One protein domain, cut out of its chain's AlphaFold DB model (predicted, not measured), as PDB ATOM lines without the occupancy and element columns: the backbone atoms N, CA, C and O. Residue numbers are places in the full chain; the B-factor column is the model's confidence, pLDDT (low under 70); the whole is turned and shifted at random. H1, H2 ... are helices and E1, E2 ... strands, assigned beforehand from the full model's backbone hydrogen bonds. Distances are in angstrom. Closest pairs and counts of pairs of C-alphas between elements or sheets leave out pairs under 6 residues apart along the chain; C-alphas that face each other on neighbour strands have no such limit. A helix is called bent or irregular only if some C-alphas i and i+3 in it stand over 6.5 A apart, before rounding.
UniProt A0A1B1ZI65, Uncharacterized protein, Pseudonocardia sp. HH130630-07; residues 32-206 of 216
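This is residues 32 to 206 of the 216 residues of an uncharacterized protein of Pseudonocardia sp. HH130630-07 (UniProt A0A1B1ZI65). Four long helices, H1, H2, H5 and H6, lie side by side in an elongated bundle, each running against the one before it, and a small head of two crossed helices, H3 and H4, packs on the last turns of H6 at one end. H1, H2 and H5 form a triangle, and H6 lies on the H5 side of it and reaches on to the head. The printed part has 175 residues, with six named helices and one short strand in the order H1, H2, E1, H3, H4, H5, H6; the class is mostly helix. The whole is loose, with a radius of gyration of the C-alphas of 19.8 A, and spans 63 by 36 by 27 A.

Start with H1, residues 34 to 62, and H2, residues 66 to 89, a helical hairpin: they touch at a shallow tilt of 7 degrees, opposite ways, with C-alphas of Ala 44 and Ala 83 closest at 4.4 A. H5, residues 142 to 161, completes an up and down bundle of three helices side by side with these two. It touches H2 at 17 degrees, a shallow tilt, opposite ways; the closest C-alphas, Gly 82 and Gly 147, are 3.8 A apart. It touches H1 with Val 47 and Gly 151 closest, C-alphas 5.3 A apart. H6, residues 167 to 197, makes a helical hairpin with H5, its closest C-alphas being Val 157 and Ala 172 at 4.9 A; H6 and H1 are apart. In the head, H3, residues 108 to 119, touches H4, residues 126 to 138, with its residues 110 to 115 alone, about perpendicular at 78 degrees; Ala 114 and Gln 128 have the closest C-alphas, 5.1 A. Residues 189 to 196 of H6 touch residues 132 to 136 of H4, with C-alphas of Val 136 and His 193 closest at 6.0 A. Every O i to N i+4 pair is within hydrogen-bond range in H3, H4 and H6, against 23 of 25 in H1, 18 of 20 in H2 and 13 of 16 in H5.

Find C-alpha 34 at (183.580, 236.045, 308.886); from there H1 runs 41.2 A, with a kink of 30 degrees near residue 56. H2 covers 35.6 A and is only just irregular, C-alphas 67 and 70 being 6.8 A apart. E1, residues 96 to 98, pairs with no named strand. After H3 and H4, look for H5 from C-alpha 142 at (200.704, 240.911, 317.216); it covers 27.1 A, has a kink of 31 degrees near residue 155, and is only just irregular, C-alphas 152 and 155 being 6.6 A apart. H6 runs 44.7 A to C-alpha 197 at (191.812, 246.248, 331.316).

The two C-alphas farthest apart, those of Arg 64 and Gly 126, are 63.5 A apart. The printed part has no cut and no long link. Look for pLDDT under 70 at residues 61 to 63, 99 to 105 and 161 to 166; the mean of the printed part is 86.4.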
ATOM      1  N   PRO A  32     186.369 241.329 313.466       87.19
ATOM      2  CA  PRO A  32     186.750 240.753 312.186       87.19
ATOM      3  C   PRO A  32     185.523 240.295 311.388       87.19
ATOM      4  O   PRO A  32     184.502 239.901 311.947       87.19
ATOM      5  N   SER A  33     185.623 240.338 310.057       89.56
ATOM      6  CA  SER A  33     184.599 239.753 309.188       89.56
ATOM      7  C   SER A  33     184.712 238.228 309.180       89.56
ATOM      8  O   SER A  33     185.813 237.687 309.274       89.56
ATOM      9  N   THR A  34     183.600 237.520 308.965       92.56
ATOM     10  CA  THR A  34     183.580 236.045 308.886       92.56
ATOM     11  C   THR A  34     184.598 235.502 307.882       92.56
ATOM     12  O   THR A  34     185.284 234.521 308.155       92.56
ATOM     13  N   ARG A  35     184.758 236.177 306.734       91.75
ATOM     14  CA  ARG A  35     185.744 235.800 305.708       91.75
ATOM     15  C   ARG A  35     187.180 235.893 306.229       91.75
ATOM     16  O   ARG A  35     187.977 235.007 305.944       91.75
ATOM     17  N   ALA A  36     187.502 236.934 307.002       89.75
ATOM     18  CA  ALA A  36     188.827 237.086 307.595       89.75
ATOM     19  C   ALA A  36     189.107 235.992 308.638       89.75
ATOM     20  O   ALA A  36     190.181 235.398 308.611       89.75
ATOM     21  N   VAL A  37     188.129 235.670 309.494       92.81
ATOM     22  CA  VAL A  37     188.247 234.577 310.478       92.81
ATOM     23  C   VAL A  37     188.516 233.243 309.778       92.81
ATOM     24  O   VAL A  37     189.436 232.517 310.155       92.81
ATOM     25  N   LEU A  38     187.744 232.929 308.732       94.88
ATOM     26  CA  LEU A  38     187.912 231.698 307.956       94.88
ATOM     27  C   LEU A  38     189.277 231.637 307.263       94.88
ATOM     28  O   LEU A  38     189.928 230.600 307.325       94.88
ATOM     29  N   ALA A  39     189.738 232.739 306.665       94.25
ATOM     30  CA  ALA A  39     191.055 232.800 306.034       94.25
ATOM     31  C   ALA A  39     192.192 232.544 307.039       94.25
ATOM     32  O   ALA A  39     193.112 231.785 306.747       94.25
ATOM     33  N   VAL A  40     192.110 233.117 308.245       93.75
ATOM     34  CA  VAL A  40     193.104 232.888 309.306       93.75
ATOM     35  C   VAL A  40     193.081 231.437 309.795       93.75
ATOM     36  O   VAL A  40     194.136 230.831 309.972       93.75
ATOM     37  N   ARG A  41     191.897 230.841 309.972       95.88
ATOM     38  CA  ARG A  41     191.777 229.422 310.349       95.88
ATOM     39  C   ARG A  41     192.301 228.490 309.258       95.88
ATOM     40  O   ARG A  41     193.000 227.533 309.570       95.88
ATOM     41  N   ALA A  42     192.029 228.793 307.990       96.12
ATOM     42  CA  ALA A  42     192.596 228.058 306.863       96.12
ATOM     43  C   ALA A  42     194.129 228.164 306.844       96.12
ATOM     44  O   ALA A  42     194.804 227.159 306.645       96.12
ATOM     45  N   ALA A  43     194.689 229.345 307.134       94.69
ATOM     46  CA  ALA A  43     196.133 229.519 307.273       94.69
ATOM     47  C   ALA A  43     196.715 228.679 308.426       94.69
ATOM     48  O   ALA A  43     197.779 228.091 308.262       94.69
ATOM     49  N   ALA A  44     196.008 228.558 309.557       95.25
ATOM     50  CA  ALA A  44     196.421 227.684 310.658       95.25
ATOM     51  C   ALA A  44     196.512 226.209 310.225       95.25
ATOM     52  O   ALA A  44     197.486 225.532 310.543       95.25
ATOM     53  N   LEU A  45     195.533 225.725 309.452       96.69
ATOM     54  CA  LEU A  45     195.570 224.373 308.882       96.69
ATOM     55  C   LEU A  45     196.693 224.221 307.848       96.69
ATOM     56  O   LEU A  45     197.395 223.213 307.846       96.69
ATOM     57  N   GLY A  46     196.904 225.237 307.007       95.81
ATOM     58  CA  GLY A  46     197.995 225.265 306.031       95.81
ATOM     59  C   GLY A  46     199.375 225.175 306.684       95.81
ATOM     60  O   GLY A  46     200.233 224.448 306.197       95.81
ATOM     61  N   VAL A  47     199.569 225.844 307.825       93.50
ATOM     62  CA  VAL A  47     200.790 225.753 308.643       93.50
ATOM     63  C   VAL A  47     201.041 224.322 309.131       93.50
ATOM     64  O   VAL A  47     202.167 223.835 309.035       93.50
ATOM     65  N   LEU A  48     200.007 223.621 309.604       94.38
ATOM     66  CA  LEU A  48     200.135 222.225 310.032       94.38
ATOM     67  C   LEU A  48     200.447 221.295 308.853       94.38
ATOM     68  O   LEU A  48     201.316 220.433 308.967       94.38
ATOM     69  N   GLY A  49     199.785 221.500 307.711       95.25
ATOM     70  CA  GLY A  49     200.080 220.768 306.478       95.25
ATOM     71  C   GLY A  49     201.518 220.990 306.003       95.25
ATOM     72  O   GLY A  49     202.203 220.039 305.637       95.25
ATOM     73  N   TRP A  50     202.009 222.228 306.085       92.00
ATOM     74  CA  TRP A  50     203.396 222.570 305.773       92.00
ATOM     75  C   TRP A  50     204.390 221.833 306.677       92.00
ATOM     76  O   TRP A  50     205.336 221.219 306.184       92.00
ATOM     77  N   PHE A  51     204.159 221.822 307.992       92.06
ATOM     78  CA  PHE A  51     205.011 221.059 308.901       92.06
ATOM     79  C   PHE A  51     204.950 219.554 308.643       92.06
ATOM     80  O   PHE A  51     205.990 218.908 308.704       92.06
ATOM     81  N   ALA A  52     203.785 218.997 308.296       91.44
ATOM     82  CA  ALA A  52     203.672 217.585 307.936       91.44
ATOM     83  C   ALA A  52     204.565 217.223 306.734       91.44
ATOM     84  O   ALA A  52     205.243 216.200 306.774       91.44
ATOM     85  N   VAL A  53     204.636 218.084 305.710       89.75
ATOM     86  CA  VAL A  53     205.541 217.902 304.558       89.75
ATOM     87  C   VAL A  53     207.012 217.963 304.978       89.75
ATOM     88  O   VAL A  53     207.814 217.138 304.552       89.75
ATOM     89  N   VAL A  54     207.396 218.913 305.833       87.75
ATOM     90  CA  VAL A  54     208.783 218.996 306.325       87.75
ATOM     91  C   VAL A  54     209.133 217.793 307.202       87.75
ATOM     92  O   VAL A  54     210.233 217.257 307.104       87.75
ATOM     93  N   TYR A  55     208.197 217.341 308.036       86.56
ATOM     94  CA  TYR A  55     208.364 216.185 308.906       86.56
ATOM     95  C   TYR A  55     208.606 214.899 308.109       86.56
ATOM     96  O   TYR A  55     209.519 214.152 308.455       86.56
ATOM     97  N   THR A  56     207.850 214.643 307.033       86.62
ATOM     98  CA  THR A  56     208.055 213.435 306.213       86.62
ATOM     99  C   THR A  56     209.453 213.412 305.600       86.62
ATOM    100  O   THR A  56     210.136 212.395 305.700       86.62
ATOM    101  N   VAL A  57     209.930 214.545 305.073       83.06
ATOM    102  CA  VAL A  57     211.297 214.673 304.540       83.06
ATOM    103  C   VAL A  57     212.351 214.504 305.642       83.06
ATOM    104  O   VAL A  57     213.320 213.771 305.467       83.06
ATOM    105  N   ALA A  58     212.161 215.145 306.797       80.12
ATOM    106  CA  ALA A  58     213.112 215.080 307.906       80.12
ATOM    107  C   ALA A  58     213.182 213.685 308.551       80.12
ATOM    108  O   ALA A  58     214.242 213.288 309.027       80.12
ATOM    109  N   SER A  59     212.081 212.927 308.560       77.88
ATOM    110  CA  SER A  59     212.008 211.604 309.192       77.88
ATOM    111  C   SER A  59     212.932 210.563 308.546       77.88
ATOM    112  O   SER A  59     213.557 209.782 309.266       77.88
ATOM    113  N   ASP A  60     213.107 210.606 307.219       76.62
ATOM    114  CA  ASP A  60     214.069 209.751 306.505       76.62
ATOM    115  C   ASP A  60     215.510 210.065 306.947       76.62
ATOM    116  O   ASP A  60     216.306 209.168 307.228       76.62
ATOM    117  N   VAL A  61     215.830 211.347 307.141       68.75
ATOM    118  CA  VAL A  61     217.154 211.790 307.611       68.75
ATOM    119  C   VAL A  61     217.379 211.465 309.090       68.75
ATOM    120  O   VAL A  61     218.483 211.075 309.476       68.75
ATOM    121  N   LEU A  62     216.338 211.562 309.924       68.44
ATOM    122  CA  LEU A  62     216.410 211.301 311.366       68.44
ATOM    123  C   LEU A  62     216.861 209.870 311.677       68.44
ATOM    124  O   LEU A  62     217.586 209.656 312.647       68.44
ATOM    125  N   SER A  63     216.489 208.913 310.818       68.06
ATOM    126  CA  SER A  63     216.934 207.516 310.913       68.06
ATOM    127  C   SER A  63     218.462 207.361 310.845       68.06
ATOM    128  O   SER A  63     219.010 206.385 311.355       68.06
ATOM    129  N   ARG A  64     219.162 208.347 310.265       70.50
ATOM    130  CA  ARG A  64     220.620 208.359 310.053       70.50
ATOM    131  C   ARG A  64     221.351 209.337 310.979       70.50
ATOM    132  O   ARG A  64     222.568 209.249 311.115       70.50
ATOM    133  N   ALA A  65     220.632 210.266 311.612       71.12
ATOM    134  CA  ALA A  65     221.199 211.360 312.401       71.12
ATOM    135  C   ALA A  65     220.296 211.729 313.603       71.12
ATOM    136  O   ALA A  65     219.604 212.751 313.581       71.12
ATOM    137  N   PRO A  66     220.318 210.944 314.699       75.44
ATOM    138  CA  PRO A  66     219.401 211.117 315.835       75.44
ATOM    139  C   PRO A  66     219.602 212.432 316.607       75.44
ATOM    140  O   PRO A  66     218.679 212.919 317.256       75.44
ATOM    141  N   HIS A  67     220.780 213.056 316.505       71.06
ATOM    142  CA  HIS A  67     221.063 214.360 317.116       71.06
ATOM    143  C   HIS A  67     220.213 215.507 316.529       71.06
ATOM    144  O   HIS A  67     220.089 216.557 317.155       71.06
ATOM    145  N   LEU A  68     219.572 215.306 315.369       73.56
ATOM    146  CA  LEU A  68     218.672 216.280 314.739       73.56
ATOM    147  C   LEU A  68     217.253 216.280 315.339       73.56
ATOM    148  O   LEU A  68     216.459 217.178 315.046       73.56
ATOM    149  N   LEU A  69     216.941 215.331 316.236       80.75
ATOM    150  CA  LEU A  69     215.644 215.232 316.919       80.75
ATOM    151  C   LEU A  69     215.278 216.523 317.663       80.75
ATOM    152  O   LEU A  69     214.119 216.933 317.648       80.75
ATOM    153  N   GLY A  70     216.257 217.201 318.269       79.50
ATOM    154  CA  GLY A  70     216.023 218.457 318.985       79.50
ATOM    155  C   GLY A  70     215.471 219.564 318.082       79.50
ATOM    156  O   GLY A  70     214.523 220.253 318.459       79.50
ATOM    157  N   GLY A  71     216.005 219.690 316.863       81.50
ATOM    158  CA  GLY A  71     215.516 220.649 315.871       81.50
ATOM    159  C   GLY A  71     214.094 220.325 315.419       81.50
ATOM    160  O   GLY A  71     213.256 221.222 315.351       81.50
ATOM    161  N   LEU A  72     213.801 219.039 315.193       85.81
ATOM    162  CA  LEU A  72     212.471 218.564 314.810       85.81
ATOM    163  C   LEU A  72     211.419 218.851 315.890       85.81
ATOM    164  O   LEU A  72     210.358 219.392 315.581       85.81
ATOM    165  N   LEU A  73     211.721 218.525 317.152       88.19
ATOM    166  CA  LEU A  73     210.834 218.789 318.287       88.19
ATOM    167  C   LEU A  73     210.590 220.289 318.465       88.19
ATOM    168  O   LEU A  73     209.447 220.711 318.630       88.19
ATOM    169  N   LEU A  74     211.644 221.105 318.373       88.81
ATOM    170  CA  LEU A  74     211.520 222.558 318.448       88.81
ATOM    171  C   LEU A  74     210.646 223.106 317.312       88.81
ATOM    172  O   LEU A  74     209.732 223.890 317.564       88.81
ATOM    173  N   GLY A  75     210.876 222.663 316.074       89.69
ATOM    174  CA  GLY A  75     210.066 223.048 314.919       89.69
ATOM    175  C   GLY A  75     208.597 222.646 315.061       89.69
ATOM    176  O   GLY A  75     207.718 223.452 314.753       89.69
ATOM    177  N   ALA A  76     208.327 221.450 315.597       90.94
ATOM    178  CA  ALA A  76     206.976 220.976 315.892       90.94
ATOM    179  C   ALA A  76     206.274 221.883 316.909       90.94
ATOM    180  O   ALA A  76     205.164 222.354 316.662       90.94
ATOM    181  N   VAL A  77     206.940 222.178 318.030       94.50
ATOM    182  CA  VAL A  77     206.407 223.049 319.087       94.50
ATOM    183  C   VAL A  77     206.105 224.442 318.542       94.50
ATOM    184  O   VAL A  77     205.018 224.970 318.784       94.50
ATOM    185  N   LEU A  78     207.026 225.032 317.775       94.00
ATOM    186  CA  LEU A  78     206.824 226.340 317.151       94.00
ATOM    187  C   LEU A  78     205.637 226.317 316.183       94.00
ATOM    188  O   LEU A  78     204.772 227.186 316.262       94.00
ATOM    189  N   CYS A  79     205.550 225.300 315.325       93.94
ATOM    190  CA  CYS A  79     204.471 225.177 314.351       93.94
ATOM    191  C   CYS A  79     203.096 225.032 315.018       93.94
ATOM    192  O   CYS A  79     202.174 225.787 314.702       93.94
ATOM    193  N   VAL A  80     202.970 224.119 315.987       95.44
ATOM    194  CA  VAL A  80     201.722 223.900 316.734       95.44
ATOM    195  C   VAL A  80     201.328 225.162 317.496       95.44
ATOM    196  O   VAL A  80     200.175 225.582 317.428       95.44
ATOM    197  N   THR A  81     202.284 225.824 318.153       94.69
ATOM    198  CA  THR A  81     202.041 227.106 318.834       94.69
ATOM    199  C   THR A  81     201.538 228.159 317.846       94.69
ATOM    200  O   THR A  81     200.570 228.866 318.128       94.69
ATOM    201  N   GLY A  82     202.149 228.233 316.660       94.62
ATOM    202  CA  GLY A  82     201.733 229.126 315.586       94.62
ATOM    203  C   GLY A  82     200.292 228.882 315.136       94.62
ATOM    204  O   GLY A  82     199.484 229.812 315.090       94.62
ATOM    205  N   ALA A  83     199.945 227.619 314.883       95.56
ATOM    206  CA  ALA A  83     198.599 227.207 314.502       95.56
ATOM    207  C   ALA A  83     197.562 227.513 315.598       95.56
ATOM    208  O   ALA A  83     196.495 228.050 315.299       95.56
ATOM    209  N   VAL A  84     197.884 227.248 316.868       95.50
ATOM    210  CA  VAL A  84     197.012 227.559 318.014       95.50
ATOM    211  C   VAL A  84     196.778 229.066 318.137       95.50
ATOM    212  O   VAL A  84     195.637 229.493 318.323       95.50
ATOM    213  N   LEU A  85     197.820 229.890 317.990       93.94
ATOM    214  CA  LEU A  85     197.687 231.349 318.021       93.94
ATOM    215  C   LEU A  85     196.795 231.859 316.886       93.94
ATOM    216  O   LEU A  85     195.889 232.654 317.131       93.94
ATOM    217  N   LEU A  86     197.007 231.379 315.658       94.56
ATOM    218  CA  LEU A  86     196.162 231.736 314.517       94.56
ATOM    219  C   LEU A  86     194.706 231.335 314.764       94.56
ATOM    220  O   LEU A  86     193.804 232.146 314.575       94.56
ATOM    221  N   TRP A  87     194.472 230.113 315.238       95.44
ATOM    222  CA  TRP A  87     193.128 229.591 315.461       95.44
ATOM    223  C   TRP A  87     192.363 230.360 316.540       95.44
ATOM    224  O   TRP A  87     191.210 230.742 316.337       95.44
ATOM    225  N   THR A  88     193.012 230.598 317.681       92.94
ATOM    226  CA  THR A  88     192.399 231.221 318.864       92.94
ATOM    227  C   THR A  88     192.249 232.732 318.745       92.94
ATOM    228  O   THR A  88     191.378 233.297 319.398       92.94
ATOM    229  N   HIS A  89     193.071 233.406 317.937       91.00
ATOM    230  CA  HIS A  89     192.976 234.853 317.739       91.00
ATOM    231  C   HIS A  89     192.263 235.255 316.440       91.00
ATOM    232  O   HIS A  89     192.089 236.452 316.198       91.00
ATOM    233  N   ALA A  90     191.810 234.294 315.626       89.00
ATOM    234  CA  ALA A  90     191.141 234.554 314.351       89.00
ATOM    235  C   ALA A  90     189.921 235.483 314.479       89.00
ATOM    236  O   ALA A  90     189.730 236.371 313.652       89.00
ATOM    237  N   ASP A  91     189.111 235.296 315.519       89.31
ATOM    238  CA  ASP A  91     187.886 236.043 315.816       89.31
ATOM    239  C   ASP A  91     188.096 237.218 316.788       89.31
ATOM    240  O   ASP A  91     187.196 238.037 316.984       89.31
ATOM    241  N   ARG A  92     189.294 237.344 317.366       86.06
ATOM    242  CA  ARG A  92     189.606 238.317 318.428       86.06
ATOM    243  C   ARG A  92     190.352 239.551 317.934       86.06
ATOM    244  O   ARG A  92     190.304 240.605 318.579       86.06
ATOM    245  N   VAL A  93     191.049 239.436 316.804       84.12
ATOM    246  CA  VAL A  93     191.815 240.545 316.230       84.12
ATOM    247  C   VAL A  93     190.911 241.462 315.404       84.12
ATOM    248  O   VAL A  93     190.201 240.996 314.512       84.12
ATOM    249  N   PRO A  94     190.939 242.780 315.654       84.00
ATOM    250  CA  PRO A  94     190.050 243.714 314.984       84.00
ATOM    251  C   PRO A  94     190.395 243.889 313.499       84.00
ATOM    252  O   PRO A  94     191.565 243.991 313.114       84.00
ATOM    253  N   ALA A  95     189.364 243.994 312.655       80.12
ATOM    254  CA  ALA A  95     189.534 244.281 311.227       80.12
ATOM    255  C   ALA A  95     189.879 245.750 310.973       80.12
ATOM    256  O   ALA A  95     190.685 246.066 310.095       80.12
ATOM    257  N   ARG A  96     189.255 246.656 311.734       77.94
ATOM    258  CA  ARG A  96     189.476 248.101 311.643       77.94
ATOM    259  C   ARG A  96     189.691 248.701 313.018       77.94
ATOM    260  O   ARG A  96     189.141 248.233 314.011       77.94
ATOM    261  N   VAL A  97     190.513 249.734 313.004       77.69
ATOM    262  CA  VAL A  97     191.067 250.408 314.161       77.69
ATOM    263  C   VAL A  97     190.920 251.905 313.923       77.69
ATOM    264  O   VAL A  97     191.339 252.397 312.871       77.69
ATOM    265  N   GLU A  98     190.329 252.602 314.884       76.25
ATOM    266  CA  GLU A  98     190.217 254.058 314.909       76.25
ATOM    267  C   GLU A  98     190.769 254.587 316.248       76.25
ATOM    268  O   GLU A  98     190.599 253.915 317.263       76.25
ATOM    269  N   PRO A  99     191.430 255.757 316.286       68.19
ATOM    270  CA  PRO A  99     191.777 256.604 315.146       68.19
ATOM    271  C   PRO A  99     192.819 255.954 314.217       68.19
ATOM    272  O   PRO A  99     193.620 255.109 314.623       68.19
ATOM    273  N   ARG A 100     192.799 256.330 312.930       68.19
ATOM    274  CA  ARG A 100     193.865 255.945 311.991       68.19
ATOM    275  C   ARG A 100     195.185 256.577 312.442       68.19
ATOM    276  O   ARG A 100     195.184 257.649 313.044       68.19
ATOM    277  N   ARG A 101     196.316 255.933 312.120       65.19
ATOM    278  CA  ARG A 101     197.658 256.494 312.366       65.19
ATOM    279  C   ARG A 101     197.734 257.926 311.832       65.19
ATOM    280  O   ARG A 101     197.465 258.141 310.656       65.19
ATOM    281  N   GLY A 102     198.077 258.872 312.705       66.38
ATOM    282  CA  GLY A 102     198.068 260.299 312.394       66.38
ATOM    283  C   GLY A 102     198.357 261.187 313.614       66.38
ATOM    284  O   GLY A 102     198.613 260.662 314.703       66.38
ATOM    285  N   PRO A 103     198.303 262.520 313.441       60.22
ATOM    286  CA  PRO A 103     198.726 263.514 314.436       60.22
ATOM    287  C   PRO A 103     197.934 263.509 315.762       60.22
ATOM    288  O   PRO A 103     198.387 264.099 316.731       60.22
ATOM    289  N   GLY A 104     196.810 262.787 315.858       64.56
ATOM    290  CA  GLY A 104     196.019 262.632 317.094       64.56
ATOM    291  C   GLY A 104     196.398 261.442 317.995       64.56
ATOM    292  O   GLY A 104     195.695 261.159 318.963       64.56
ATOM    293  N   MET A 105     197.471 260.705 317.682       67.56
ATOM    294  CA  MET A 105     197.879 259.486 318.411       67.56
ATOM    295  C   MET A 105     198.853 259.742 319.578       67.56
ATOM    296  O   MET A 105     199.335 258.777 320.180       67.56
ATOM    297  N   GLY A 106     199.165 261.013 319.863       75.06
ATOM    298  CA  GLY A 106     200.222 261.435 320.790       75.06
ATOM    299  C   GLY A 106     201.631 261.104 320.290       75.06
ATOM    300  O   GLY A 106     201.813 260.274 319.383       75.06
ATOM    301  N   LEU A 107     202.647 261.745 320.874       84.19
ATOM    302  CA  LEU A 107     204.038 261.436 320.552       84.19
ATOM    303  C   LEU A 107     204.408 260.047 321.086       84.19
ATOM    304  O   LEU A 107     203.811 259.521 322.027       84.19
ATOM    305  N   VAL A 108     205.426 259.427 320.483       85.19
ATOM    306  CA  VAL A 108     205.950 258.137 320.963       85.19
ATOM    307  C   VAL A 108     206.413 258.255 322.419       85.19
ATOM    308  O   VAL A 108     206.149 257.351 323.207       85.19
ATOM    309  N   ALA A 109     207.053 259.374 322.776       86.25
ATOM    310  CA  ALA A 109     207.516 259.643 324.133       86.25
ATOM    311  C   ALA A 109     206.359 259.660 325.147       86.25
ATOM    312  O   ALA A 109     206.450 258.989 326.174       86.25
ATOM    313  N   ASP A 110     205.250 260.327 324.818       87.25
ATOM    314  CA  ASP A 110     204.085 260.450 325.704       87.25
ATOM    315  C   ASP A 110     203.403 259.100 325.926       87.25
ATOM    316  O   ASP A 110     203.046 258.752 327.051       87.25
ATOM    317  N   ARG A 111     203.284 258.288 324.867       87.38
ATOM    318  CA  ARG A 111     202.762 256.917 324.983       87.38
ATOM    319  C   ARG A 111     203.639 256.063 325.895       87.38
ATOM    320  O   ARG A 111     203.131 255.423 326.812       87.38
ATOM    321  N   VAL A 112     204.960 256.122 325.712       89.56
ATOM    322  CA  VAL A 112     205.916 255.391 326.559       89.56
ATOM    323  C   VAL A 112     205.833 255.852 328.016       89.56
ATOM    324  O   VAL A 112     205.877 255.013 328.919       89.56
ATOM    325  N   ALA A 113     205.691 257.155 328.265       89.38
ATOM    326  CA  ALA A 113     205.520 257.700 329.608       89.38
ATOM    327  C   ALA A 113     204.214 257.207 330.254       89.38
ATOM    328  O   ALA A 113     204.249 256.667 331.361       89.38
ATOM    329  N   ALA A 114     203.091 257.288 329.535       88.06
ATOM    330  CA  ALA A 114     201.787 256.813 329.999       88.06
ATOM    331  C   ALA A 114     201.791 255.303 330.294       88.06
ATOM    332  O   ALA A 114     201.283 254.860 331.325       88.06
ATOM    333  N   ARG A 115     202.440 254.501 329.442       90.62
ATOM    334  CA  ARG A 115     202.653 253.070 329.684       90.62
ATOM    335  C   ARG A 115     203.477 252.808 330.936       90.62
ATOM    336  O   ARG A 115     203.120 251.931 331.718       90.62
ATOM    337  N   ARG A 116     204.600 253.509 331.117       92.12
ATOM    338  CA  ARG A 116     205.453 253.333 332.303       92.12
ATOM    339  C   ARG A 116     204.687 253.671 333.577       92.12
ATOM    340  O   ARG A 116     204.783 252.916 334.536       92.12
ATOM    341  N   LEU A 117     203.896 254.742 333.547       91.56
ATOM    342  CA  LEU A 117     203.035 255.162 334.650       91.56
ATOM    343  C   LEU A 117     201.959 254.114 334.972       91.56
ATOM    344  O   LEU A 117     201.756 253.769 336.130       91.56
ATOM    345  N   LEU A 118     201.308 253.541 333.956       90.25
ATOM    346  CA  LEU A 118     200.349 252.455 334.166       90.25
ATOM    347  C   LEU A 118     201.021 251.215 334.777       90.25
ATOM    348  O   LEU A 118     200.501 250.618 335.719       90.25
ATOM    349  N   LEU A 119     202.179 250.820 334.239       89.75
ATOM    350  CA  LEU A 119     202.901 249.622 334.673       89.75
ATOM    351  C   LEU A 119     203.556 249.777 336.052       89.75
ATOM    352  O   LEU A 119     203.791 248.764 336.706       89.75
ATOM    353  N   SER A 120     203.821 251.004 336.513       90.25
ATOM    354  CA  SER A 120     204.262 251.267 337.890       90.25
ATOM    355  C   SER A 120     203.121 251.202 338.911       90.25
ATOM    356  O   SER A 120     203.374 251.270 340.111       90.25
ATOM    357  N   GLY A 121     201.870 251.050 338.459       86.88
ATOM    358  CA  GLY A 121     200.687 250.958 339.312       86.88
ATOM    359  C   GLY A 121     200.006 252.297 339.594       86.88
ATOM    360  O   GLY A 121     198.957 252.301 340.241       86.88
ATOM    361  N   ALA A 122     200.531 253.413 339.083       87.31
ATOM    362  CA  ALA A 122     199.893 254.719 339.211       87.31
ATOM    363  C   ALA A 122     198.603 254.811 338.374       87.31
ATOM    364  O   ALA A 122     198.358 254.024 337.456       87.31
ATOM    365  N   THR A 123     197.738 255.766 338.718       86.75
ATOM    366  CA  THR A 123     196.476 256.005 338.008       86.75
ATOM    367  C   THR A 123     196.678 257.028 336.894       86.75
ATOM    368  O   THR A 123     196.846 258.206 337.211       86.75
ATOM    369  N   PRO A 124     196.634 256.625 335.611       85.50
ATOM    370  CA  PRO A 124     196.740 257.572 334.509       85.50
ATOM    371  C   PRO A 124     195.558 258.549 334.479       85.50
ATOM    372  O   PRO A 124     194.422 258.174 334.812       85.50
ATOM    373  N   ASP A 125     195.828 259.781 334.056       87.81
ATOM    374  CA  ASP A 125     194.820 260.810 333.771       87.81
ATOM    375  C   ASP A 125     194.029 260.510 332.476       87.81
ATOM    376  O   ASP A 125     194.277 259.516 331.792       87.81
ATOM    377  N   GLY A 126     193.032 261.333 332.131       84.88
ATOM    378  CA  GLY A 126     192.163 261.084 330.969       84.88
ATOM    379  C   GLY A 126     192.915 260.943 329.637       84.88
ATOM    380  O   GLY A 126     192.592 260.062 328.834       84.88
ATOM    381  N   GLU A 127     193.954 261.751 329.436       86.56
ATOM    382  CA  GLU A 127     194.789 261.762 328.234       86.56
ATOM    383  C   GLU A 127     195.708 260.539 328.180       86.56
ATOM    384  O   GLU A 127     195.732 259.797 327.195       86.56
ATOM    385  N   GLN A 128     196.411 260.256 329.275       88.50
ATOM    386  CA  GLN A 128     197.298 259.107 329.424       88.50
ATOM    387  C   GLN A 128     196.537 257.791 329.253       88.50
ATOM    388  O   GLN A 128     197.039 256.865 328.614       88.50
ATOM    389  N   ARG A 129     195.298 257.706 329.757       87.44
ATOM    390  CA  ARG A 129     194.414 256.555 329.516       87.44
ATOM    391  C   ARG A 129     194.141 256.363 328.029       87.44
ATOM    392  O   ARG A 129     194.178 255.225 327.556       87.44
ATOM    393  N   ARG A 130     193.914 257.450 327.283       87.75
ATOM    394  CA  ARG A 130     193.743 257.387 325.828       87.75
ATOM    395  C   ARG A 130     195.024 256.933 325.131       87.75
ATOM    396  O   ARG A 130     194.964 256.069 324.258       87.75
ATOM    397  N   LEU A 131     196.176 257.476 325.513       88.44
ATOM    398  CA  LEU A 131     197.474 257.113 324.933       88.44
ATOM    399  C   LEU A 131     197.824 255.637 325.170       88.44
ATOM    400  O   LEU A 131     198.283 254.964 324.246       88.44
ATOM    401  N   VAL A 132     197.522 255.108 326.358       89.25
ATOM    402  CA  VAL A 132     197.613 253.670 326.659       89.25
ATOM    403  C   VAL A 132     196.680 252.865 325.754       89.25
ATOM    404  O   VAL A 132     197.113 251.868 325.178       89.25
ATOM    405  N   ALA A 133     195.425 253.293 325.582       88.38
ATOM    406  CA  ALA A 133     194.480 252.620 324.692       88.38
ATOM    407  C   ALA A 133     195.001 252.574 323.241       88.38
ATOM    408  O   ALA A 133     194.881 251.546 322.575       88.38
ATOM    409  N   VAL A 134     195.630 253.654 322.764       87.50
ATOM    410  CA  VAL A 134     196.278 253.718 321.442       87.50
ATOM    411  C   VAL A 134     197.456 252.744 321.340       87.50
ATOM    412  O   VAL A 134     197.603 252.073 320.316       87.50
ATOM    413  N   GLU A 135     198.293 252.635 322.373       88.19
ATOM    414  CA  GLU A 135     199.423 251.695 322.379       88.19
ATOM    415  C   GLU A 135     198.942 250.235 322.378       88.19
ATOM    416  O   GLU A 135     199.372 249.443 321.541       88.19
ATOM    417  N   VAL A 136     197.962 249.901 323.223       88.50
ATOM    418  CA  VAL A 136     197.320 248.575 323.263       88.50
ATOM    419  C   VAL A 136     196.737 248.189 321.896       88.50
ATOM    420  O   VAL A 136     196.803 247.036 321.467       88.50
ATOM    421  N   LEU A 137     196.184 249.166 321.187       86.38
ATOM    422  CA  LEU A 137     195.592 248.995 319.871       86.38
ATOM    423  C   LEU A 137     196.629 248.831 318.753       86.38
ATOM    424  O   LEU A 137     196.392 248.091 317.796       86.38
ATOM    425  N   ALA A 138     197.789 249.481 318.869       84.88
ATOM    426  CA  ALA A 138     198.893 249.311 317.928       84.88
ATOM    427  C   ALA A 138     199.407 247.861 317.902       84.88
ATOM    428  O   ALA A 138     199.819 247.372 316.847       84.88
ATOM    429  N   ASP A 139     199.302 247.171 319.036       87.62
ATOM    430  CA  ASP A 139     199.741 245.792 319.224       87.62
ATOM    431  C   ASP A 139     198.629 244.750 318.984       87.62
ATOM    432  O   ASP A 139     198.856 243.545 319.099       87.62
ATOM    433  N   ALA A 140     197.437 245.180 318.557       85.62
ATOM    434  CA  ALA A 140     196.259 244.324 318.417       85.62
ATOM    435  C   ALA A 140     196.429 243.123 317.480       85.62
ATOM    436  O   ALA A 140     195.780 242.094 317.659       85.62
ATOM    437  N   LYS A 141     197.282 243.258 316.460       88.12
ATOM    438  CA  LYS A 141     197.536 242.209 315.464       88.12
ATOM    439  C   LYS A 141     198.732 241.325 315.811       88.12
ATOM    440  O   LYS A 141     198.946 240.333 315.115       88.12
ATOM    441  N   LEU A 142     199.496 241.655 316.857       90.12
ATOM    442  CA  LEU A 142     200.704 240.911 317.216       90.12
ATOM    443  C   LEU A 142     200.463 239.407 317.393       90.12
ATOM    444  O   LEU A 142     201.272 238.663 316.859       90.12
ATOM    445  N   PRO A 143     199.383 238.918 318.035       90.56
ATOM    446  CA  PRO A 143     199.178 237.475 318.195       90.56
ATOM    447  C   PRO A 143     199.092 236.721 316.868       90.56
ATOM    448  O   PRO A 143     199.666 235.644 316.739       90.56
ATOM    449  N   LEU A 144     198.421 237.303 315.865       91.69
ATOM    450  CA  LEU A 144     198.323 236.702 314.533       91.69
ATOM    451  C   LEU A 144     199.653 236.757 313.788       91.69
ATOM    452  O   LEU A 144     200.014 235.784 313.135       91.69
ATOM    453  N   VAL A 145     200.390 237.865 313.899       93.81
ATOM    454  CA  VAL A 145     201.729 237.983 313.301       93.81
ATOM    455  C   VAL A 145     202.672 236.956 313.921       93.81
ATOM    456  O   VAL A 145     203.344 236.232 313.198       93.81
ATOM    457  N   THR A 146     202.676 236.831 315.247       94.12
ATOM    458  CA  THR A 146     203.459 235.825 315.969       94.12
ATOM    459  C   THR A 146     203.055 234.420 315.570       94.12
ATOM    460  O   THR A 146     203.925 233.631 315.218       94.12
ATOM    461  N   GLY A 147     201.753 234.131 315.528       93.62
ATOM    462  CA  GLY A 147     201.238 232.839 315.089       93.62
ATOM    463  C   GLY A 147     201.690 232.469 313.675       93.62
ATOM    464  O   GLY A 147     202.209 231.377 313.453       93.62
ATOM    465  N   ALA A 148     201.574 233.406 312.731       94.44
ATOM    466  CA  ALA A 148     202.011 233.219 311.351       94.44
ATOM    467  C   ALA A 148     203.526 232.986 311.248       94.44
ATOM    468  O   ALA A 148     203.957 232.041 310.593       94.44
ATOM    469  N   MET A 149     204.339 233.804 311.924       96.19
ATOM    470  CA  MET A 149     205.799 233.673 311.891       96.19
ATOM    471  C   MET A 149     206.271 232.364 312.526       96.19
ATOM    472  O   MET A 149     207.140 231.699 311.970       96.19
ATOM    473  N   PHE A 150     205.670 231.959 313.644       94.00
ATOM    474  CA  PHE A 150     205.941 230.675 314.293       94.00
ATOM    475  C   PHE A 150     205.582 229.504 313.375       94.00
ATOM    476  O   PHE A 150     206.374 228.578 313.209       94.00
ATOM    477  N   GLY A 151     204.416 229.580 312.730       91.56
ATOM    478  CA  GLY A 151     203.935 228.559 311.809       91.56
ATOM    479  C   GLY A 151     204.794 228.391 310.556       91.56
ATOM    480  O   GLY A 151     205.063 227.266 310.142       91.56
ATOM    481  N   VAL A 152     205.244 229.500 309.964       91.38
ATOM    482  CA  VAL A 152     206.036 229.494 308.723       91.38
ATOM    483  C   VAL A 152     207.506 229.179 308.993       91.38
ATOM    484  O   VAL A 152     208.101 228.369 308.281       91.38
ATOM    485  N   LEU A 153     208.103 229.801 310.016       91.44
ATOM    486  CA  LEU A 153     209.535 229.672 310.292       91.44
ATOM    487  C   LEU A 153     209.886 228.460 311.162       91.44
ATOM    488  O   LEU A 153     211.007 227.972 311.067       91.44
ATOM    489  N   GLY A 154     208.961 227.944 311.976       88.38
ATOM    490  CA  GLY A 154     209.195 226.758 312.809       88.38
ATOM    491  C   GLY A 154     209.720 225.554 312.010       88.38
ATOM    492  O   GLY A 154     210.767 225.011 312.363       88.38
ATOM    493  N   PRO A 155     209.088 225.181 310.883       85.31
ATOM    494  CA  PRO A 155     209.585 224.102 310.029       85.31
ATOM    495  C   PRO A 155     210.932 224.417 309.348       85.31
ATOM    496  O   PRO A 155     211.715 223.506 309.090       85.31
ATOM    497  N   LEU A 156     211.258 225.694 309.108       83.75
ATOM    498  CA  LEU A 156     212.560 226.088 308.547       83.75
ATOM    499  C   LEU A 156     213.712 225.894 309.539       83.75
ATOM    500  O   LEU A 156     214.816 225.567 309.112       83.75
ATOM    501  N   VAL A 157     213.467 226.023 310.848       82.69
ATOM    502  CA  VAL A 157     214.465 225.678 311.881       82.69
ATOM    503  C   VAL A 157     214.893 224.218 311.740       82.69
ATOM    504  O   VAL A 157     216.080 223.920 311.848       82.69
ATOM    505  N   VAL A 158     213.941 223.327 311.432       80.00
ATOM    506  CA  VAL A 158     214.225 221.920 311.127       80.00
ATOM    507  C   VAL A 158     215.087 221.850 309.873       80.00
ATOM    508  O   VAL A 158     216.234 221.431 309.958       80.00
ATOM    509  N   ALA A 159     214.592 222.333 308.732       73.81
ATOM    510  CA  ALA A 159     215.261 222.175 307.439       73.81
ATOM    511  C   ALA A 159     216.695 222.741 307.401       73.81
ATOM    512  O   ALA A 159     217.601 222.107 306.864       73.81
ATOM    513  N   VAL A 160     216.932 223.914 307.992       75.19
ATOM    514  CA  VAL A 160     218.231 224.599 307.894       75.19
ATOM    515  C   VAL A 160     219.272 224.002 308.847       75.19
ATOM    516  O   VAL A 160     220.450 223.932 308.494       75.19
ATOM    517  N   ALA A 161     218.849 223.458 309.993       67.50
ATOM    518  CA  ALA A 161     219.732 222.697 310.880       67.50
ATOM    519  C   ALA A 161     220.270 221.399 310.240       67.50
ATOM    520  O   ALA A 161     221.260 220.857 310.722       67.50
ATOM    521  N   HIS A 162     219.652 220.921 309.151       64.25
ATOM    522  CA  HIS A 162     220.093 219.739 308.398       64.25
ATOM    523  C   HIS A 162     221.118 220.070 307.299       64.25
ATOM    524  O   HIS A 162     221.644 219.161 306.659       64.25
ATOM    525  N   THR A 163     221.404 221.351 307.035       68.12
ATOM    526  CA  THR A 163     222.359 221.722 305.982       68.12
ATOM    527  C   THR A 163     223.797 221.461 306.434       68.12
ATOM    528  O   THR A 163     224.209 221.839 307.530       68.12
ATOM    529  N   SER A 164     224.577 220.792 305.585       56.41
ATOM    530  CA  SER A 164     225.976 220.442 305.842       56.41
ATOM    531  C   SER A 164     226.869 221.684 305.746       56.41
ATOM    532  O   SER A 164     227.400 222.002 304.684       56.41
ATOM    533  N   GLY A 165     227.000 222.422 306.848       67.75
ATOM    534  CA  GLY A 165     227.885 223.580 306.966       67.75
ATOM    535  C   GLY A 165     227.584 224.431 308.206       67.75
ATOM    536  O   GLY A 165     226.479 224.369 308.740       67.75
ATOM    537  N   PRO A 166     228.532 225.272 308.664       68.88
ATOM    538  CA  PRO A 166     228.361 226.092 309.871       68.88
ATOM    539  C   PRO A 166     227.233 227.130 309.747       68.88
ATOM    540  O   PRO A 166     226.717 227.616 310.754       68.88
ATOM    541  N   LEU A 167     226.823 227.453 308.518       79.25
ATOM    542  CA  LEU A 167     225.736 228.388 308.241       79.25
ATOM    543  C   LEU A 167     224.366 227.835 308.656       79.25
ATOM    544  O   LEU A 167     223.526 228.612 309.098       79.25
ATOM    545  N   GLY A 168     224.150 226.517 308.593       80.12
ATOM    546  CA  GLY A 168     222.872 225.895 308.946       80.12
ATOM    547  C   GLY A 168     222.458 226.142 310.402       80.12
ATOM    548  O   GLY A 168     221.431 226.776 310.664       80.12
ATOM    549  N   PRO A 169     223.284 225.725 311.376       79.69
ATOM    550  CA  PRO A 169     223.036 226.000 312.788       79.69
ATOM    551  C   PRO A 169     222.944 227.498 313.108       79.69
ATOM    552  O   PRO A 169     222.101 227.901 313.909       79.69
ATOM    553  N   LEU A 170     223.761 228.336 312.460       85.12
ATOM    554  CA  LEU A 170     223.745 229.786 312.669       85.12
ATOM    555  C   LEU A 170     222.428 230.419 312.197       85.12
ATOM    556  O   LEU A 170     221.818 231.195 312.931       85.12
ATOM    557  N   THR A 171     221.940 230.063 311.010       86.31
ATOM    558  CA  THR A 171     220.648 230.545 310.509       86.31
ATOM    559  C   THR A 171     219.492 230.041 311.370       86.31
ATOM    560  O   THR A 171     218.597 230.822 311.695       86.31
ATOM    561  N   ALA A 172     219.520 228.779 311.807       85.31
ATOM    562  CA  ALA A 172     218.527 228.245 312.737       85.31
ATOM    563  C   ALA A 172     218.515 229.029 314.063       85.31
ATOM    564  O   ALA A 172     217.448 229.428 314.530       85.31
ATOM    565  N   ALA A 173     219.689 229.336 314.625       87.19
ATOM    566  CA  ALA A 173     219.812 230.150 315.831       87.19
ATOM    567  C   ALA A 173     219.251 231.569 315.636       87.19
ATOM    568  O   ALA A 173     218.511 232.058 316.488       87.19
ATOM    569  N   LEU A 174     219.527 232.218 314.498       91.56
ATOM    570  CA  LEU A 174     218.973 233.539 314.174       91.56
ATOM    571  C   LEU A 174     217.444 233.515 314.043       91.56
ATOM    572  O   LEU A 174     216.776 234.420 314.544       91.56
ATOM    573  N   ILE A 175     216.879 232.473 313.423       91.38
ATOM    574  CA  ILE A 175     215.423 232.283 313.350       91.38
ATOM    575  C   ILE A 175     214.844 232.136 314.759       91.38
ATOM    576  O   ILE A 175     213.877 232.815 315.098       91.38
ATOM    577  N   VAL A 176     215.446 231.294 315.603       91.06
ATOM    578  CA  VAL A 176     214.988 231.094 316.986       91.06
ATOM    579  C   VAL A 176     215.052 232.398 317.783       91.06
ATOM    580  O   VAL A 176     214.087 232.727 318.471       91.06
ATOM    581  N   LEU A 177     216.124 233.187 317.652       95.06
ATOM    582  CA  LEU A 177     216.243 234.498 318.300       95.06
ATOM    583  C   LEU A 177     215.166 235.481 317.825       95.06
ATOM    584  O   LEU A 177     214.567 236.179 318.645       95.06
ATOM    585  N   LEU A 178     214.872 235.510 316.523       95.31
ATOM    586  CA  LEU A 178     213.798 236.331 315.965       95.31
ATOM    587  C   LEU A 178     212.429 235.931 316.537       95.31
ATOM    588  O   LEU A 178     211.650 236.794 316.950       95.31
ATOM    589  N   LEU A 179     212.138 234.629 316.591       94.50
ATOM    590  CA  LEU A 179     210.887 234.104 317.142       94.50
ATOM    591  C   LEU A 179     210.783 234.365 318.651       94.50
ATOM    592  O   LEU A 179     209.716 234.748 319.129       94.50
ATOM    593  N   ALA A 180     211.887 234.248 319.390       94.56
ATOM    594  CA  ALA A 180     211.950 234.585 320.809       94.56
ATOM    595  C   ALA A 180     211.686 236.081 321.051       94.56
ATOM    596  O   ALA A 180     210.884 236.430 321.918       94.56
ATOM    597  N   ALA A 181     212.283 236.968 320.249       96.06
ATOM    598  CA  ALA A 181     212.024 238.406 320.317       96.06
ATOM    599  C   ALA A 181     210.551 238.735 320.021       96.06
ATOM    600  O   ALA A 181     209.948 239.588 320.679       96.06
ATOM    601  N   LEU A 182     209.945 238.030 319.063       94.62
ATOM    602  CA  LEU A 182     208.539 238.197 318.720       94.62
ATOM    603  C   LEU A 182     207.613 237.699 319.842       94.62
ATOM    604  O   LEU A 182     206.700 238.425 320.231       94.62
ATOM    605  N   ALA A 183     207.890 236.528 320.423       93.44
ATOM    606  CA  ALA A 183     207.168 236.016 321.588       93.44
ATOM    607  C   ALA A 183     207.272 236.964 322.787       93.44
ATOM    608  O   ALA A 183     206.265 237.264 323.429       93.44
ATOM    609  N   TRP A 184     208.467 237.501 323.047       96.12
ATOM    610  CA  TRP A 184     208.680 238.498 324.092       96.12
ATOM    611  C   TRP A 184     207.843 239.757 323.854       96.12
ATOM    612  O   TRP A 184     207.196 240.270 324.770       96.12
ATOM    613  N   ARG A 185     207.793 240.236 322.606       93.94
ATOM    614  CA  ARG A 185     206.970 241.389 322.235       93.94
ATOM    615  C   ARG A 185     205.484 241.108 322.460       93.94
ATOM    616  O   ARG A 185     204.809 241.931 323.078       93.94
ATOM    617  N   THR A 186     204.988 239.944 322.041       93.31
ATOM    618  CA  THR A 186     203.599 239.503 322.262       93.31
ATOM    619  C   THR A 186     203.266 239.417 323.749       93.31
ATOM    620  O   THR A 186     202.230 239.923 324.175       93.31
ATOM    621  N   TRP A 187     204.170 238.861 324.558       92.38
ATOM    622  CA  TRP A 187     204.022 238.802 326.011       92.38
ATOM    623  C   TRP A 187     203.974 240.195 326.649       92.38
ATOM    624  O   TRP A 187     203.147 240.462 327.523       92.38
ATOM    625  N   SER A 188     204.817 241.121 326.187       91.81
ATOM    626  CA  SER A 188     204.819 242.499 326.678       91.81
ATOM    627  C   SER A 188     203.496 243.222 326.382       91.81
ATOM    628  O   SER A 188     202.980 243.928 327.251       91.81
ATOM    629  N   ALA A 189     202.908 242.972 325.208       91.56
ATOM    630  CA  ALA A 189     201.608 243.504 324.808       91.56
ATOM    631  C   ALA A 189     200.455 242.885 325.614       91.56
ATOM    632  O   ALA A 189     199.546 243.600 326.032       91.56
ATOM    633  N   TYR A 190     200.515 241.581 325.900       91.69
ATOM    634  CA  TYR A 190     199.576 240.915 326.806       91.69
ATOM    635  C   TYR A 190     199.599 241.542 328.206       91.69
ATOM    636  O   TYR A 190     198.551 241.903 328.742       91.69
ATOM    637  N   ARG A 191     200.792 241.744 328.787       92.12
ATOM    638  CA  ARG A 191     200.935 242.385 330.105       92.12
ATOM    639  C   ARG A 191     200.378 243.807 330.116       92.12
ATOM    640  O   ARG A 191     199.695 244.177 331.067       92.12
ATOM    641  N   LEU A 192     200.656 244.583 329.068       91.25
ATOM    642  CA  LEU A 192     200.119 245.934 328.923       91.25
ATOM    643  C   LEU A 192     198.590 245.921 328.822       91.25
ATOM    644  O   LEU A 192     197.936 246.698 329.512       91.25
ATOM    645  N   HIS A 193     198.017 245.024 328.015       91.81
ATOM    646  CA  HIS A 193     196.566 244.895 327.881       91.81
ATOM    647  C   HIS A 193     195.906 244.512 329.208       91.81
ATOM    648  O   HIS A 193     194.948 245.164 329.607       91.81
ATOM    649  N   ARG A 194     196.451 243.532 329.942       91.38
ATOM    650  CA  ARG A 194     195.938 243.142 331.267       91.38
ATOM    651  C   ARG A 194     195.961 244.303 332.264       91.38
ATOM    652  O   ARG A 194     194.978 244.513 332.973       91.38
ATOM    653  N   ALA A 195     197.046 245.078 332.295       90.81
ATOM    654  CA  ALA A 195     197.135 246.274 333.132       90.81
ATOM    655  C   ALA A 195     196.115 247.347 332.710       90.81
ATOM    656  O   ALA A 195     195.489 247.979 333.561       90.81
ATOM    657  N   ALA A 196     195.913 247.521 331.402       88.75
ATOM    658  CA  ALA A 196     194.948 248.463 330.851       88.75
ATOM    659  C   ALA A 196     193.492 248.058 331.144       88.75
ATOM    660  O   ALA A 196     192.674 248.902 331.508       88.75
ATOM    661  N   ASP A 197     193.157 246.769 331.038       90.19
ATOM    662  CA  ASP A 197     191.812 246.248 331.316       90.19
ATOM    663  C   ASP A 197     191.450 246.442 332.794       90.19
ATOM    664  O   ASP A 197     190.369 246.942 333.101       90.19
ATOM    665  N   GLY A 198     192.400 246.193 333.705       85.38
ATOM    666  CA  GLY A 198     192.237 246.447 335.142       85.38
ATOM    667  C   GLY A 198     192.053 247.925 335.519       85.38
ATOM    668  O   GLY A 198     191.646 248.228 336.637       85.38
ATOM    669  N   ARG A 199     192.334 248.857 334.599       85.44
ATOM    670  CA  ARG A 199     192.150 250.306 334.784       85.44
ATOM    671  C   ARG A 199     191.103 250.905 333.836       85.44
ATOM    672  O   ARG A 199     190.974 252.126 333.770       85.44
ATOM    673  N   HIS A 200     190.357 250.067 333.111       84.94
ATOM    674  CA  HIS A 200     189.361 250.471 332.111       84.94
ATOM    675  C   HIS A 200     189.913 251.393 331.007       84.94
ATOM    676  O   HIS A 200     189.193 252.234 330.465       84.94
ATOM    677  N   THR A 201     191.188 251.221 330.649       85.06
ATOM    678  CA  THR A 201     191.898 252.005 329.623       85.06
ATOM    679  C   THR A 201     192.037 251.253 328.301       85.06
ATOM    680  O   THR A 201     192.901 251.561 327.486       85.06
ATOM    681  N   VAL A 202     191.203 250.234 328.081       88.75
ATOM    682  CA  VAL A 202     191.200 249.447 326.843       88.75
ATOM    683  C   VAL A 202     190.369 250.116 325.739       88.75
ATOM    684  O   VAL A 202     189.382 250.807 326.028       88.75
ATOM    685  N   PRO A 203     190.722 249.888 324.459       86.81
ATOM    686  CA  PRO A 203     189.871 250.255 323.330       86.81
ATOM    687  C   PRO A 203     188.465 249.656 323.447       86.81
ATOM    688  O   PRO A 203     188.264 248.622 324.090       86.81
ATOM    689  N   ARG A 204     187.488 250.293 322.796       89.25
ATOM    690  CA  ARG A 204     186.075 249.874 322.839       89.25
ATOM    691  C   ARG A 204     185.554 249.460 321.470       89.25
ATOM    692  O   ARG A 204     186.008 249.968 320.450       89.25
ATOM    693  N   PHE A 205     184.574 248.569 321.425       86.75
ATOM    694  CA  PHE A 205     183.890 248.259 320.174       86.75
ATOM    695  C   PHE A 205     183.077 249.457 319.681       86.75
ATOM    696  O   PHE A 205     182.323 250.070 320.440       86.75
ATOM    697  N   ALA A 206     183.223 249.779 318.396       84.31
ATOM    698  CA  ALA A 206     182.416 250.807 317.752       84.31
ATOM    699  C   ALA A 206     180.923 250.432 317.837       84.31
ATOM    700  O   ALA A 206     180.544 249.299 317.539       84.31
TER     701      ALA A 206